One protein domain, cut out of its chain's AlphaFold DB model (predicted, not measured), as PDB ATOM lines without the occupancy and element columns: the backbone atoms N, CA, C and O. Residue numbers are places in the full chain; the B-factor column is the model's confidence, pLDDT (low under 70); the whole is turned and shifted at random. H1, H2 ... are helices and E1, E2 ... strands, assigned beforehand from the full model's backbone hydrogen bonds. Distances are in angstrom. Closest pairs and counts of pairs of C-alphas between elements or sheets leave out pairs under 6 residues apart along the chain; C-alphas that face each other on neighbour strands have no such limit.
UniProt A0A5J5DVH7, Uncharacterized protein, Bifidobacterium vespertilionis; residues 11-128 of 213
ATOM      1  N   ALA A  11     182.943 212.217 191.701       35.44
ATOM      2  CA  ALA A  11     182.426 212.845 190.478       35.44
ATOM      3  C   ALA A  11     183.344 212.638 189.254       35.44
ATOM      4  O   ALA A  11     182.973 212.960 188.124       35.44
ATOM      5  N   ARG A  12     184.555 212.113 189.468       43.34
ATOM      6  CA  ARG A  12     185.662 212.113 188.502       43.34
ATOM      7  C   ARG A  12     185.731 210.808 187.703       43.34
ATOM      8  O   ARG A  12     185.860 210.837 186.480       43.34
ATOM      9  N   VAL A  13     185.471 209.681 188.364       40.94
ATOM     10  CA  VAL A  13     185.151 208.385 187.734       40.94
ATOM     11  C   VAL A  13     183.864 208.481 186.903       40.94
ATOM     12  O   VAL A  13     183.780 207.929 185.810       40.94
ATOM     13  N   ALA A  14     182.881 209.267 187.352       34.00
ATOM     14  CA  ALA A  14     181.616 209.484 186.646       34.00
ATOM     15  C   ALA A  14     181.753 210.194 185.278       34.00
ATOM     16  O   ALA A  14     180.837 210.139 184.461       34.00
ATOM     17  N   TRP A  15     182.897 210.823 184.997       38.12
ATOM     18  CA  TRP A  15     183.169 211.578 183.768       38.12
ATOM     19  C   TRP A  15     183.947 210.766 182.711       38.12
ATOM     20  O   TRP A  15     183.656 210.885 181.519       38.12
ATOM     21  N   LEU A  16     184.824 209.840 183.131       42.09
ATOM     22  CA  LEU A  16     185.390 208.781 182.271       42.09
ATOM     23  C   LEU A  16     184.290 207.841 181.731       42.09
ATOM     24  O   LEU A  16     184.356 207.412 180.580       42.09
ATOM     25  N   ARG A  17     183.215 207.642 182.511       39.66
ATOM     26  CA  ARG A  17     181.963 206.959 182.124       39.66
ATOM     27  C   ARG A  17     181.152 207.667 181.022       39.66
ATOM     28  O   ARG A  17     180.388 207.009 180.328       39.66
ATOM     29  N   ALA A  18     181.326 208.976 180.816       34.81
ATOM     30  CA  ALA A  18     180.669 209.734 179.738       34.81
ATOM     31  C   ALA A  18     181.532 209.856 178.463       34.81
ATOM     32  O   ALA A  18     181.017 210.155 177.386       34.81
ATOM     33  N   HIS A  19     182.848 209.641 178.578       39.75
ATOM     34  CA  HIS A  19     183.849 210.022 177.571       39.75
ATOM     35  C   HIS A  19     184.397 208.872 176.706       39.75
ATOM     36  O   HIS A  19     185.284 209.071 175.879       39.75
ATOM     37  N   VAL A  20     183.723 207.723 176.750       44.81
ATOM     38  CA  VAL A  20     183.533 206.749 175.653       44.81
ATOM     39  C   VAL A  20     182.780 207.398 174.445       44.81
ATOM     40  O   VAL A  20     182.103 206.727 173.677       44.81
ATOM     41  N   ALA A  21     182.895 208.724 174.261       34.09
ATOM     42  CA  ALA A  21     181.893 209.751 173.894       34.09
ATOM     43  C   ALA A  21     181.096 209.640 172.561       34.09
ATOM     44  O   ALA A  21     180.815 210.649 171.916       34.09
ATOM     45  N   GLY A  22     180.690 208.445 172.136       33.81
ATOM     46  CA  GLY A  22     179.801 208.199 170.991       33.81
ATOM     47  C   GLY A  22     178.989 206.901 171.096       33.81
ATOM     48  O   GLY A  22     178.383 206.472 170.121       33.81
ATOM     49  N   LEU A  23     178.988 206.254 172.265       42.34
ATOM     50  CA  LEU A  23     178.274 205.001 172.551       42.34
ATOM     51  C   LEU A  23     177.287 205.189 173.718       42.34
ATOM     52  O   LEU A  23     177.168 204.324 174.580       42.34
ATOM     53  N   ALA A  24     176.628 206.350 173.768       37.56
ATOM     54  CA  ALA A  24     175.826 206.793 174.910       37.56
ATOM     55  C   ALA A  24     174.613 205.896 175.227       37.56
ATOM     56  O   ALA A  24     174.176 205.862 176.371       37.56
ATOM     57  N   ASP A  25     174.105 205.122 174.266       36.56
ATOM     58  CA  ASP A  25     172.775 204.515 174.412       36.56
ATOM     59  C   ASP A  25     172.766 203.062 174.923       36.56
ATOM     60  O   ASP A  25     171.712 202.421 174.957       36.56
ATOM     61  N   GLY A  26     173.912 202.505 175.345       37.56
ATOM     62  CA  GLY A  26     173.907 201.107 175.785       37.56
ATOM     63  C   GLY A  26     175.180 200.528 176.390       37.56
ATOM     64  O   GLY A  26     175.529 199.409 176.044       37.56
ATOM     65  N   LEU A  27     175.900 201.226 177.268       42.84
ATOM     66  CA  LEU A  27     177.001 200.634 178.048       42.84
ATOM     67  C   LEU A  27     176.877 201.103 179.514       42.84
ATOM     68  O   LEU A  27     177.237 202.231 179.827       42.84
ATOM     69  N   ASP A  28     176.338 200.264 180.404       43.94
ATOM     70  CA  ASP A  28     176.387 200.475 181.860       43.94
ATOM     71  C   ASP A  28     177.790 200.148 182.383       43.94
ATOM     72  O   ASP A  28     178.422 199.159 182.003       43.94
ATOM     73  N   THR A  29     178.283 201.021 183.249       47.00
ATOM     74  CA  THR A  29     179.668 201.091 183.722       47.00
ATOM     75  C   THR A  29     179.719 201.173 185.244       47.00
ATOM     76  O   THR A  29     180.588 201.833 185.813       47.00
ATOM     77  N   GLY A  30     178.791 200.495 185.928       39.72
ATOM     78  CA  GLY A  30     178.719 200.422 187.393       39.72
ATOM     79  C   GLY A  30     180.014 200.006 188.118       39.72
ATOM     80  O   GLY A  30     180.063 200.086 189.341       39.72
ATOM     81  N   SER A  31     181.081 199.622 187.411       43.00
ATOM     82  CA  SER A  31     182.430 199.467 187.953       43.00
ATOM     83  C   SER A  31     183.161 200.817 188.067       43.00
ATOM     84  O   SER A  31     183.299 201.596 187.121       43.00
ATOM     85  N   THR A  32     183.625 201.145 189.269       47.69
ATOM     86  CA  THR A  32     184.730 202.083 189.522       47.69
ATOM     87  C   THR A  32     186.006 201.432 188.994       47.69
ATOM     88  O   THR A  32     186.717 200.777 189.748       47.69
ATOM     89  N   LEU A  33     186.228 201.506 187.679       54.31
ATOM     90  CA  LEU A  33     187.462 201.010 187.077       54.31
ATOM     91  C   LEU A  33     188.599 201.965 187.448       54.31
ATOM     92  O   LEU A  33     188.673 203.066 186.900       54.31
ATOM     93  N   ASP A  34     189.448 201.544 188.378       60.88
ATOM     94  CA  ASP A  34     190.781 202.097 188.552       60.88
ATOM     95  C   ASP A  34     191.739 201.260 187.689       60.88
ATOM     96  O   ASP A  34     192.037 200.107 188.012       60.88
ATOM     97  N   PRO A  35     192.202 201.794 186.551       61.50
ATOM     98  CA  PRO A  35     193.084 201.059 185.663       61.50
ATOM     99  C   PRO A  35     194.471 200.778 186.263       61.50
ATOM    100  O   PRO A  35     195.221 199.993 185.678       61.50
ATOM    101  N   ASP A  36     194.799 201.384 187.408       62.50
ATOM    102  CA  ASP A  36     196.009 201.119 188.183       62.50
ATOM    103  C   ASP A  36     195.820 200.017 189.235       62.50
ATOM    104  O   ASP A  36     196.804 199.492 189.764       62.50
ATOM    105  N   GLU A  37     194.579 199.591 189.500       65.88
ATOM    106  CA  GLU A  37     194.311 198.455 190.375       65.88
ATOM    107  C   GLU A  37     194.609 197.115 189.670       65.88
ATOM    108  O   GLU A  37     194.036 196.797 188.615       65.88
ATOM    109  N   PRO A  38     195.469 196.258 190.261       65.69
ATOM    110  CA  PRO A  38     195.774 194.950 189.699       65.69
ATOM    111  C   PRO A  38     194.516 194.097 189.498       65.69
ATOM    112  O   PRO A  38     193.718 193.904 190.412       65.69
ATOM    113  N   GLY A  39     194.368 193.524 188.302       71.62
ATOM    114  CA  GLY A  39     193.263 192.616 187.975       71.62
ATOM    115  C   GLY A  39     191.984 193.298 187.476       71.62
ATOM    116  O   GLY A  39     191.066 192.595 187.050       71.62
ATOM    117  N   GLN A  40     191.924 194.632 187.447       78.75
ATOM    118  CA  GLN A  40     190.811 195.353 186.819       78.75
ATOM    119  C   GLN A  40     190.976 195.522 185.304       78.75
ATOM    120  O   GLN A  40     189.987 195.627 184.578       78.75
ATOM    121  N   MET A  41     192.218 195.497 184.816       84.31
ATOM    122  CA  MET A  41     192.563 195.670 183.405       84.31
ATOM    123  C   MET A  41     193.381 194.485 182.890       84.31
ATOM    124  O   MET A  41     194.210 193.912 183.601       84.31
ATOM    125  N   ARG A  42     193.177 194.130 181.622       88.12
ATOM    126  CA  ARG A  42     193.926 193.096 180.907       88.12
ATOM    127  C   ARG A  42     194.628 193.707 179.706       88.12
ATOM    128  O   ARG A  42     193.994 194.340 178.864       88.12
ATOM    129  N   HIS A  43     195.935 193.482 179.623       88.50
ATOM    130  CA  HIS A  43     196.729 193.814 178.446       88.50
ATOM    131  C   HIS A  43     196.366 192.873 177.294       88.50
ATOM    132  O   HIS A  43     196.274 191.660 177.489       88.50
ATOM    133  N   ILE A  44     196.137 193.421 176.101       89.12
ATOM    134  CA  ILE A  44     195.699 192.656 174.920       89.12
ATOM    135  C   ILE A  44     196.658 192.774 173.727       89.12
ATOM    136  O   ILE A  44     196.285 192.452 172.593       89.12
ATOM    137  N   GLY A  45     197.890 193.212 173.969       89.25
ATOM    138  CA  GLY A  45     198.932 193.423 172.961       89.25
ATOM    139  C   GLY A  45     199.259 194.901 172.725       89.25
ATOM    140  O   GLY A  45     198.417 195.776 172.918       89.25
ATOM    141  N   ALA A  46     200.490 195.181 172.285       88.75
ATOM    142  CA  ALA A  46     201.011 196.540 172.103       88.75
ATOM    143  C   ALA A  46     200.906 197.391 173.384       88.75
ATOM    144  O   ALA A  46     201.414 197.000 174.428       88.75
ATOM    145  N   ASP A  47     200.267 198.553 173.322       88.12
ATOM    146  CA  ASP A  47     199.936 199.424 174.454       88.12
ATOM    147  C   ASP A  47     198.422 199.440 174.719       88.12
ATOM    148  O   ASP A  47     197.879 200.436 175.194       88.12
ATOM    149  N   LEU A  48     197.724 198.351 174.370       89.44
ATOM    150  CA  LEU A  48     196.273 198.256 174.448       89.44
ATOM    151  C   LEU A  48     195.807 197.427 175.642       89.44
ATOM    152  O   LEU A  48     196.326 196.343 175.923       89.44
ATOM    153  N   TRP A  49     194.756 197.921 176.282       89.19
ATOM    154  CA  TRP A  49     194.148 197.331 177.462       89.19
ATOM    155  C   TRP A  49     192.629 197.346 177.367       89.19
ATOM    156  O   TRP A  49     192.037 198.196 176.702       89.19
ATOM    157  N   VAL A  50     191.995 196.410 178.063       87.94
ATOM    158  CA  VAL A  50     190.540 196.347 178.238       87.94
ATOM    159  C   VAL A  50     190.216 196.031 179.699       87.94
ATOM    160  O   VAL A  50     191.013 195.354 180.354       87.94
ATOM    161  N   PRO A  51     189.060 196.463 180.223       86.81
ATOM    162  CA  PRO A  51     188.600 196.027 181.533       86.81
ATOM    163  C   PRO A  51     188.403 194.509 181.594       86.81
ATOM    164  O   PRO A  51     188.000 193.881 180.615       86.81
ATOM    165  N   THR A  52     188.629 193.910 182.758       86.81
ATOM    166  CA  THR A  52     188.364 192.480 182.986       86.81
ATOM    167  C   THR A  52     186.875 192.161 183.075       86.81
ATOM    168  O   THR A  52     186.505 191.001 182.934       86.81
ATOM    169  N   SER A  53     186.014 193.167 183.241       84.56
ATOM    170  CA  SER A  53     184.558 193.042 183.154       84.56
ATOM    171  C   SER A  53     183.970 194.223 182.387       84.56
ATOM    172  O   SER A  53     184.234 195.380 182.709       84.56
ATOM    173  N   MET A  54     183.164 193.927 181.372       86.88
ATOM    174  CA  MET A  54     182.569 194.889 180.447       86.88
ATOM    175  C   MET A  54     181.099 194.545 180.243       86.88
ATOM    176  O   MET A  54     180.752 193.369 180.139       86.88
ATOM    177  N   ALA A  55     180.241 195.550 180.117       78.31
ATOM    178  CA  ALA A  55     178.835 195.338 179.802       78.31
ATOM    179  C   ALA A  55     178.396 196.176 178.600       78.31
ATOM    180  O   ALA A  55     178.966 197.231 178.318       78.31
ATOM    181  N   ALA A  56     177.393 195.677 177.882       75.75
ATOM    182  CA  ALA A  56     176.682 196.399 176.842       75.75
ATOM    183  C   ALA A  56     175.193 196.074 176.853       75.75
ATOM    184  O   ALA A  56     174.790 195.022 177.325       75.75
ATOM    185  N   PHE A  57     174.391 196.987 176.331       76.88
ATOM    186  CA  PHE A  57     172.942 197.024 176.453       76.88
ATOM    187  C   PHE A  57     172.334 197.466 175.131       76.88
ATOM    188  O   PHE A  57     173.006 198.097 174.308       76.88
ATOM    189  N   ASN A  58     171.058 197.139 174.946       74.12
ATOM    190  CA  ASN A  58     170.255 197.559 173.798       74.12
ATOM    191  C   ASN A  58     170.943 197.291 172.447       74.12
ATOM    192  O   ASN A  58     170.932 198.132 171.545       74.12
ATOM    193  N   LEU A  59     171.590 196.128 172.295       74.31
ATOM    194  CA  LEU A  59     172.246 195.778 171.036       74.31
ATOM    195  C   LEU A  59     171.226 195.140 170.082       74.31
ATOM    196  O   LEU A  59     170.602 194.139 170.443       74.31
ATOM    197  N   PRO A  60     171.072 195.658 168.853       70.69
ATOM    198  CA  PRO A  60     170.168 195.059 167.881       70.69
ATOM    199  C   PRO A  60     170.698 193.702 167.408       70.69
ATOM    200  O   PRO A  60     171.902 193.542 167.170       70.69
ATOM    201  N   VAL A  61     169.796 192.736 167.219       71.88
ATOM    202  CA  VAL A  61     170.117 191.445 166.598       71.88
ATOM    203  C   VAL A  61     169.757 191.504 165.115       71.88
ATOM    204  O   VAL A  61     168.605 191.338 164.733       71.88
ATOM    205  N   GLU A  62     170.753 191.725 164.254       71.38
ATOM    206  CA  GLU A  62     170.546 191.886 162.800       71.38
ATOM    207  C   GLU A  62     169.840 190.686 162.144       71.38
ATOM    208  O   GLU A  62     169.132 190.849 161.153       71.38
ATOM    209  N   SER A  63     170.019 189.481 162.692       67.19
ATOM    210  CA  SER A  63     169.427 188.244 162.173       67.19
ATOM    211  C   SER A  63     167.981 187.998 162.621       67.19
ATOM    212  O   SER A  63     167.349 187.086 162.096       67.19
ATOM    213  N   ALA A  64     167.454 188.765 163.580       66.75
ATOM    214  CA  ALA A  64     166.127 188.553 164.153       66.75
ATOM    215  C   ALA A  64     165.431 189.896 164.421       66.75
ATOM    216  O   ALA A  64     165.654 190.544 165.443       66.75
ATOM    217  N   SER A  65     164.570 190.310 163.487       67.19
ATOM    218  CA  SER A  65     163.753 191.519 163.641       67.19
ATOM    219  C   SER A  65     162.856 191.405 164.881       67.19
ATOM    220  O   SER A  65     162.228 190.370 165.094       67.19
ATOM    221  N   GLY A  66     162.833 192.447 165.716       66.81
ATOM    222  CA  GLY A  66     162.093 192.468 166.982       66.81
ATOM    223  C   GLY A  66     162.848 191.906 168.194       66.81
ATOM    224  O   GLY A  66     162.379 192.101 169.312       66.81
ATOM    225  N   LEU A  67     164.018 191.277 168.015       71.88
ATOM    226  CA  LEU A  67     164.874 190.806 169.109       71.88
ATOM    227  C   LEU A  67     165.992 191.815 169.403       71.88
ATOM    228  O   LEU A  67     166.749 192.212 168.511       71.88
ATOM    229  N   VAL A  68     166.148 192.174 170.676       76.00
ATOM    230  CA  VAL A  68     167.303 192.932 171.169       76.00
ATOM    231  C   VAL A  68     168.058 192.115 172.196       76.00
ATOM    232  O   VAL A  68     167.491 191.297 172.918       76.00
ATOM    233  N   ILE A  69     169.350 192.372 172.300       76.19
ATOM    234  CA  ILE A  69     170.114 192.001 173.482       76.19
ATOM    235  C   ILE A  69     169.953 193.155 174.456       76.19
ATOM    236  O   ILE A  69     170.535 194.224 174.263       76.19
ATOM    237  N   GLU A  70     169.119 192.935 175.466       75.12
ATOM    238  CA  GLU A  70     168.853 193.909 176.520       75.12
ATOM    239  C   GLU A  70     170.135 194.186 177.299       75.12
ATOM    240  O   GLU A  70     170.487 195.343 177.514       75.12
ATOM    241  N   SER A  71     170.877 193.129 177.639       77.56
ATOM    242  CA  SER A  71     172.194 193.247 178.246       77.56
ATOM    243  C   SER A  71     173.111 192.079 177.882       77.56
ATOM    244  O   SER A  71     172.680 190.950 177.651       77.56
ATOM    245  N   ILE A  72     174.407 192.349 177.830       82.06
ATOM    246  CA  ILE A  72     175.481 191.372 177.712       82.06
ATOM    247  C   ILE A  72     176.609 191.799 178.643       82.06
ATOM    248  O   ILE A  72     177.012 192.960 178.643       82.06
ATOM    249  N   THR A  73     177.148 190.857 179.409       85.94
ATOM    250  CA  THR A  73     178.355 191.054 180.215       85.94
ATOM    251  C   THR A  73     179.435 190.102 179.733       85.94
ATOM    252  O   THR A  73     179.205 188.904 179.566       85.94
ATOM    253  N   VAL A  74     180.617 190.652 179.490       88.56
ATOM    254  CA  VAL A  74     181.823 189.931 179.100       88.56
ATOM    255  C   VAL A  74     182.827 190.075 180.231       88.56
ATOM    256  O   VAL A  74     183.189 191.191 180.593       88.56
ATOM    257  N   ALA A  75     183.276 188.950 180.776       89.50
ATOM    258  CA  ALA A  75     184.258 188.905 181.845       89.50
ATOM    259  C   ALA A  75     185.459 188.052 181.433       89.50
ATOM    260  O   ALA A  75     185.329 187.085 180.683       89.50
ATOM    261  N   TYR A  76     186.635 188.418 181.921       89.12
ATOM    262  CA  TYR A  76     187.850 187.651 181.731       89.12
ATOM    263  C   TYR A  76     187.852 186.434 182.665       89.12
ATOM    264  O   TYR A  76     187.740 186.568 183.885       89.12
ATOM    265  N   ALA A  77     187.953 185.246 182.079       89.44
ATOM    266  CA  ALA A  77     187.924 183.965 182.762       89.44
ATOM    267  C   ALA A  77     189.364 183.468 182.966       89.44
ATOM    268  O   ALA A  77     190.052 183.103 182.013       89.44
ATOM    269  N   LEU A  78     189.833 183.489 184.220       85.38
ATOM    270  CA  LEU A  78     191.215 183.135 184.580       85.38
ATOM    271  C   LEU A  78     191.580 181.687 184.225       85.38
ATOM    272  O   LEU A  78     192.729 181.399 183.914       85.38
ATOM    273  N   ASP A  79     190.610 180.782 184.292       86.88
ATOM    274  CA  ASP A  79     190.751 179.364 183.967       86.88
ATOM    275  C   ASP A  79     190.909 179.109 182.463       86.88
ATOM    276  O   ASP A  79     191.622 178.186 182.070       86.88
ATOM    277  N   ALA A  80     190.275 179.937 181.630       85.62
ATOM    278  CA  ALA A  80     190.352 179.847 180.176       85.62
ATOM    279  C   ALA A  80     191.455 180.727 179.559       85.62
ATOM    280  O   ALA A  80     191.736 180.579 178.371       85.62
ATOM    281  N   ASP A  81     192.048 181.641 180.339       86.44
ATOM    282  CA  ASP A  81     192.929 182.716 179.847       86.44
ATOM    283  C   ASP A  81     192.290 183.502 178.678       86.44
ATOM    284  O   ASP A  81     192.956 183.927 177.735       86.44
ATOM    285  N   ASP A  82     190.966 183.690 178.720       89.25
ATOM    286  CA  ASP A  82     190.203 184.365 177.664       89.25
ATOM    287  C   ASP A  82     188.966 185.078 178.229       89.25
ATOM    288  O   ASP A  82     188.525 184.849 179.356       89.25
ATOM    289  N   PHE A  83     188.377 185.960 177.429       90.38
ATOM    290  CA  PHE A  83     187.091 186.573 177.714       90.38
ATOM    291  C   PHE A  83     185.941 185.614 177.401       90.38
ATOM    292  O   PHE A  83     185.851 185.032 176.312       90.38
ATOM    293  N   ALA A  84     184.994 185.536 178.330       91.88
ATOM    294  CA  ALA A  84     183.763 184.771 178.218       91.88
ATOM    295  C   ALA A  84     182.543 185.669 178.447       91.88
ATOM    296  O   ALA A  84     182.593 186.659 179.176       91.88
ATOM    297  N   VAL A  85     181.419 185.316 177.822       90.69
ATOM    298  CA  VAL A  85     180.130 185.952 178.120       90.69
ATOM    299  C   VAL A  85     179.624 185.384 179.444       90.69
ATOM    300  O   VAL A  85     179.295 184.202 179.517       90.69
ATOM    301  N   SER A  86     179.589 186.209 180.489       87.81
ATOM    302  CA  SER A  86     179.128 185.825 181.830       87.81
ATOM    303  C   SER A  86     177.630 186.062 182.027       87.81
ATOM    304  O   SER A  86     177.004 185.392 182.845       87.81
ATOM    305  N   HIS A  87     177.045 186.986 181.261       86.19
ATOM    306  CA  HIS A  87     175.615 187.276 181.276       86.19
ATOM    307  C   HIS A  87     175.124 187.655 179.876       86.19
ATOM    308  O   HIS A  87     175.821 188.353 179.141       86.19
ATOM    309  N   LEU A  88     173.921 187.207 179.515       84.56
ATOM    310  CA  LEU A  88     173.247 187.570 178.272       84.56
ATOM    311  C   LEU A  88     171.733 187.570 178.501       84.56
ATOM    312  O   LEU A  88     171.160 186.527 178.820       84.56
ATOM    313  N   ALA A  89     171.102 188.726 178.322       78.75
ATOM    314  CA  ALA A  89     169.662 188.920 178.416       78.75
ATOM    315  C   ALA A  89     169.098 189.400 177.076       78.75
ATOM    316  O   ALA A  89     169.704 190.214 176.373       78.75
ATOM    317  N   PHE A  90     167.918 188.894 176.739       79.56
ATOM    318  CA  PHE A  90     167.199 189.231 175.519       79.56
ATOM    319  C   PHE A  90     165.930 190.000 175.864       79.56
ATOM    320  O   PHE A  90     165.207 189.609 176.777       79.56
ATOM    321  N   GLY A  91     165.644 191.036 175.086       72.00
ATOM    322  CA  GLY A  91     164.394 191.784 175.133       72.00
ATOM    323  C   GLY A  91     163.688 191.754 173.780       72.00
ATOM    324  O   GLY A  91     164.281 191.396 172.757       72.00
ATOM    325  N   ALA A  92     162.424 192.162 173.769       68.06
ATOM    326  CA  ALA A  92     161.688 192.448 172.544       68.06
ATOM    327  C   ALA A  92     161.678 193.964 172.286       68.06
ATOM    328  O   ALA A  92     161.622 194.748 173.233       68.06
ATOM    329  N   VAL A  93     161.732 194.384 171.020       63.94
ATOM    330  CA  VAL A  93     161.482 195.789 170.652       63.94
ATOM    331  C   VAL A  93     159.981 196.050 170.767       63.94
ATOM    332  O   VAL A  93     159.196 195.406 170.073       63.94
ATOM    333  N   ASP A  94     159.578 197.004 171.606       55.78
ATOM    334  CA  ASP A  94     158.169 197.328 171.891       55.78
ATOM    335  C   ASP A  94     157.507 198.187 170.783       55.78
ATOM    336  O   ASP A  94     156.778 199.140 171.043       55.78
ATOM    337  N   ASP A  95     157.769 197.849 169.515       52.97
ATOM    338  CA  ASP A  95     157.305 198.580 168.321       52.97
ATOM    339  C   ASP A  95     156.108 197.887 167.635       52.97
ATOM    340  O   ASP A  95     155.964 197.907 166.410       52.97
ATOM    341  N   GLY A  96     155.251 197.202 168.398       50.31
ATOM    342  CA  GLY A  96     154.083 196.499 167.847       50.31
ATOM    343  C   GLY A  96     154.426 195.318 166.928       50.31
ATOM    344  O   GLY A  96     153.568 194.856 166.174       50.31
ATOM    345  N   HIS A  97     155.669 194.830 166.977       51.00
ATOM    346  CA  HIS A  97     156.062 193.571 166.354       51.00
ATOM    347  C   HIS A  97     155.569 192.407 167.214       51.00
ATOM    348  O   HIS A  97     155.749 192.399 168.429       51.00
ATOM    349  N   ASP A  98     154.926 191.431 166.577       52.19
ATOM    350  CA  ASP A  98     154.396 190.253 167.253       52.19
ATOM    351  C   ASP A  98     155.550 189.452 167.898       52.19
ATOM    352  O   ASP A  98     156.426 188.960 167.173       52.19
ATOM    353  N   PRO A  99     155.585 189.280 169.238       54.62
ATOM    354  CA  PRO A  99     156.595 188.458 169.906       54.62
ATOM    355  C   PRO A  99     156.574 186.990 169.445       54.62
ATOM    356  O   PRO A  99     157.521 186.253 169.722       54.62
ATOM    357  N   ALA A 100     155.552 186.563 168.688       53.06
ATOM    358  CA  ALA A 100     155.472 185.252 168.046       53.06
ATOM    359  C   ALA A 100     156.628 184.933 167.068       53.06
ATOM    360  O   ALA A 100     156.769 183.777 166.669       53.06
ATOM    361  N   GLY A 101     157.458 185.913 166.687       56.75
ATOM    362  CA  GLY A 101     158.639 185.712 165.835       56.75
ATOM    363  C   GLY A 101     159.927 185.288 166.559       56.75
ATOM    364  O   GLY A 101     160.892 184.910 165.894       56.75
ATOM    365  N   ILE A 102     159.977 185.341 167.897       65.50
ATOM    366  CA  ILE A 102     161.166 184.945 168.669       65.50
ATOM    367  C   ILE A 102     161.045 183.463 169.036       65.50
ATOM    368  O   ILE A 102     160.429 183.096 170.037       65.50
ATOM    369  N   ASP A 103     161.645 182.601 168.220       71.88
ATOM    370  CA  ASP A 103     161.671 181.156 168.443       71.88
ATOM    371  C   ASP A 103     163.090 180.626 168.738       71.88
ATOM    372  O   ASP A 103     164.099 181.339 168.728       71.88
ATOM    373  N   GLY A 104     163.186 179.323 169.016       73.12
ATOM    374  CA  GLY A 104     164.472 178.674 169.274       73.12
ATOM    375  C   GLY A 104     165.433 178.694 168.077       73.12
ATOM    376  O   GLY A 104     166.635 178.502 168.273       73.12
ATOM    377  N   LEU A 105     164.946 178.914 166.851       75.50
ATOM    378  CA  LEU A 105     165.786 179.053 165.662       75.50
ATOM    379  C   LEU A 105     166.411 180.452 165.609       75.50
ATOM    380  O   LEU A 105     167.615 180.552 165.377       75.50
ATOM    381  N   ALA A 106     165.641 181.501 165.903       70.12
ATOM    382  CA  ALA A 106     166.129 182.874 166.015       70.12
ATOM    383  C   ALA A 106     167.224 182.998 167.089       70.12
ATOM    384  O   ALA A 106     168.292 183.553 166.826       70.12
ATOM    385  N   LEU A 107     167.027 182.385 168.264       76.31
ATOM    386  CA  LEU A 107     168.029 182.386 169.340       76.31
ATOM    387  C   LEU A 107     169.327 181.656 168.956       76.31
ATOM    388  O   LEU A 107     170.413 182.085 169.341       76.31
ATOM    389  N   ARG A 108     169.251 180.581 168.157       80.25
ATOM    390  CA  ARG A 108     170.443 179.859 167.664       80.25
ATOM    391  C   ARG A 108     171.270 180.662 166.666       80.25
ATOM    392  O   ARG A 108     172.444 180.355 166.479       80.25
ATOM    393  N   GLN A 109     170.668 181.646 166.008       76.06
ATOM    394  CA  GLN A 109     171.353 182.500 165.039       76.06
ATOM    395  C   GLN A 109     172.095 183.664 165.701       76.06
ATOM    396  O   GLN A 109     172.885 184.327 165.028       76.06
ATOM    397  N   VAL A 110     171.888 183.901 167.002       80.88
ATOM    398  CA  VAL A 110     172.564 184.967 167.746       80.88
ATOM    399  C   VAL A 110     174.075 184.702 167.753       80.88
ATOM    400  O   VAL A 110     174.531 183.711 168.333       80.88
ATOM    401  N   PRO A 111     174.896 185.573 167.140       82.12
ATOM    402  CA  PRO A 111     176.320 185.322 166.994       82.12
ATOM    403  C   PRO A 111     177.069 185.743 168.268       82.12
ATOM    404  O   PRO A 111     177.765 186.758 168.280       82.12
ATOM    405  N   VAL A 112     176.930 184.962 169.347       86.44
ATOM    406  CA  VAL A 112     177.466 185.269 170.693       86.44
ATOM    407  C   VAL A 112     178.950 185.643 170.658       86.44
ATOM    408  O   VAL A 112     179.345 186.649 171.236       86.44
ATOM    409  N   GLU A 113     179.769 184.909 169.904       87.56
ATOM    410  CA  GLU A 113     181.198 185.217 169.760       87.56
ATOM    411  C   GLU A 113     181.465 186.552 169.047       87.56
ATOM    412  O   GLU A 113     182.375 187.294 169.424       87.56
ATOM    413  N   ARG A 114     180.654 186.909 168.044       84.81
ATOM    414  CA  ARG A 114     180.759 188.217 167.378       84.81
ATOM    415  C   ARG A 114     180.351 189.340 168.327       84.81
ATOM    416  O   ARG A 114     181.010 190.373 168.352       84.81
ATOM    417  N   LEU A 115     179.304 189.128 169.121       83.12
ATOM    418  CA  LEU A 115     178.834 190.084 170.124       83.12
ATOM    419  C   LEU A 115     179.882 190.301 171.212       83.12
ATOM    420  O   LEU A 115     180.227 191.445 171.486       83.12
ATOM    421  N   LYS A 116     180.457 189.218 171.745       88.88
ATOM    422  CA  LYS A 116     181.578 189.251 172.689       88.88
ATOM    423  C   LYS A 116     182.711 190.129 172.169       88.88
ATOM    424  O   LYS A 116     183.108 191.082 172.832       88.88
ATOM    425  N   ARG A 117     183.182 189.853 170.949       88.00
ATOM    426  CA  ARG A 117     184.230 190.650 170.295       88.00
ATOM    427  C   ARG A 117     183.810 192.109 170.167       88.00
ATOM    428  O   ARG A 117     184.525 192.973 170.647       88.00
ATOM    429  N   ARG A 118     182.616 192.388 169.636       82.00
ATOM    430  CA  ARG A 118     182.096 193.754 169.474       82.00
ATOM    431  C   ARG A 118     182.048 194.533 170.790       82.00
ATOM    432  O   ARG A 118     182.333 195.728 170.775       82.00
ATOM    433  N   VAL A 119     181.692 193.889 171.903       83.44
ATOM    434  CA  VAL A 119     181.751 194.503 173.236       83.44
ATOM    435  C   VAL A 119     183.199 194.824 173.589       83.44
ATOM    436  O   VAL A 119     183.504 195.992 173.796       83.44
ATOM    437  N   ILE A 120     184.102 193.840 173.557       87.38
ATOM    438  CA  ILE A 120     185.524 194.044 173.884       87.38
ATOM    439  C   ILE A 120     186.132 195.162 173.025       87.38
ATOM    440  O   ILE A 120     186.770 196.066 173.552       87.38
ATOM    441  N   GLY A 121     185.876 195.150 171.715       84.56
ATOM    442  CA  GLY A 121     186.386 196.126 170.756       84.56
ATOM    443  C   GLY A 121     186.012 197.574 171.081       84.56
ATOM    444  O   GLY A 121     186.827 198.468 170.872       84.56
ATOM    445  N   LYS A 122     184.815 197.810 171.636       79.75
ATOM    446  CA  LYS A 122     184.364 199.145 172.077       79.75
ATOM    447  C   LYS A 122     185.070 199.631 173.342       79.75
ATOM    448  O   LYS A 122     185.116 200.832 173.587       79.75
ATOM    449  N   TRP A 123     185.595 198.702 174.130       83.12
ATOM    450  CA  TRP A 123     186.222 198.941 175.426       83.12
ATOM    451  C   TRP A 123     187.755 198.984 175.363       83.12
ATOM    452  O   TRP A 123     188.406 199.091 176.399       83.12
ATOM    453  N   ILE A 124     188.345 198.921 174.164       86.56
ATOM    454  CA  ILE A 124     189.799 199.001 173.989       86.56
ATOM    455  C   ILE A 124     190.301 200.411 174.294       86.56
ATOM    456  O   ILE A 124     189.951 201.391 173.624       86.56
ATOM    457  N   LEU A 125     191.201 200.479 175.265       85.69
ATOM    458  CA  LEU A 125     191.933 201.667 175.668       85.69
ATOM    459  C   LEU A 125     193.402 201.532 175.291       85.69
ATOM    460  O   LEU A 125     193.958 200.436 175.253       85.69
ATOM    461  N   ARG A 126     194.035 202.669 175.031       85.38
ATOM    462  CA  ARG A 126     195.474 202.797 174.848       85.38
ATOM    463  C   ARG A 126     196.086 203.435 176.093       85.38
ATOM    464  O   ARG A 126     195.606 204.476 176.539       85.38
ATOM    465  N   ASP A 127     197.152 202.827 176.604       84.44
ATOM    466  CA  ASP A 127     197.985 203.386 177.669       84.44
ATOM    467  C   ASP A 127     199.010 204.357 177.059       84.44
ATOM    468  O   ASP A 127     199.814 203.987 176.198       84.44
ATOM    469  N   ARG A 128     198.976 205.623 177.476       76.31
ATOM    470  CA  ARG A 128     199.944 206.655 177.077       76.31
ATOM    471  C   ARG A 128     201.192 206.667 177.961       76.31
ATOM    472  O   ARG A 128     202.104 207.443 177.678       76.31
TER     473      ARG A 128
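Overview. This is residues 11 to 128 of the 213 residues of an uncharacterized protein of Bifidobacterium vespertilionis (UniProt A0A5J5DVH7). Look for a long, twisted slab of three strands, E3, E4 and E5, with the helix H3 crossing one face of it. At one end of the slab is a small second sheet of the short strands E1, E2 and E6; toward the other end are an unnamed loop and the short helix H2, while H1 and the long stretch of residues 17 to 40, which has no named element, come before E1, with residues 11 to 38 of low confidence. The printed part has 118 residues, with three named helices and six named strands in the order H1 E1 E2 E3 E4 E5 H2 H3 E6; the class is mixed, helices and strands. Both sheets, in the orders E3 - E4 - E5 and E1 - E2 - E6, are antiparallel. The whole is only just compact, close to loose, with a radius of gyration of the C-alphas of 15.9 A and spans of 49 by 35 by 20 A.

Along the chain. Find C-alpha 53 at (184.558, 193.042, 183.154), where E3 begins; it runs 21.1 A to residue 60 and bends by 55 degrees at residue 57. E4, residues 67 to 77, is 27.6 A long and bends by 56 degrees at residue 70. E5, residues 82 to 92, is 30.1 A long. H3, residues 112 to 122, measures 15.6 A from C-alpha 112 at (177.466, 185.269, 170.693). The short elements are H1, residues 11 to 16, E1, residues 41 to 43, E2, residues 48 to 51, H2, residues 104 to 108, and E6, residues 125 to 127, which ends at (197.985, 203.386, 177.669).

Arrangement. E3, E4 and E5 form a meander, each strand the antiparallel neighbour of the one before, and both pairs are hairpins. Look at N 56 and O 72, 2.8 A apart, and at N 73 and O 87, 2.8 A apart. H3 on one face makes two layers, a helix over a sheet, at a height over the sheet of 7.9 A. It runs across the strands, at 65 degrees to E3 on the local plane; its closest C-alphas to E3 are those of Val 119 and Ala 56, 6.5 A apart. E2 runs on into E3 across one residue, at 84 degrees. In the small sheet, N 42 and O 50 of the hairpin E1 and E2 are 2.8 A apart, and N 49 and O 125 of E2 and E6 are 2.8 A apart. H1 and H2 are on neither sheet. Every O i to N i+4 pair is within hydrogen-bond range in H2 and H3; H1 has 0 of 2, with 2 of 3 O i to N i+3 pairs.

Size, cuts and confidence. The C-alphas of Ala 100 and Arg 128, the two farthest apart, are 50.2 A apart. The printed part has no cut. The links H1 to E1 and E5 to H2 are long. The mean pLDDT of the printed part is 70.6, with residues 11 to 38, 63 to 66 and 92 to 102 under 70.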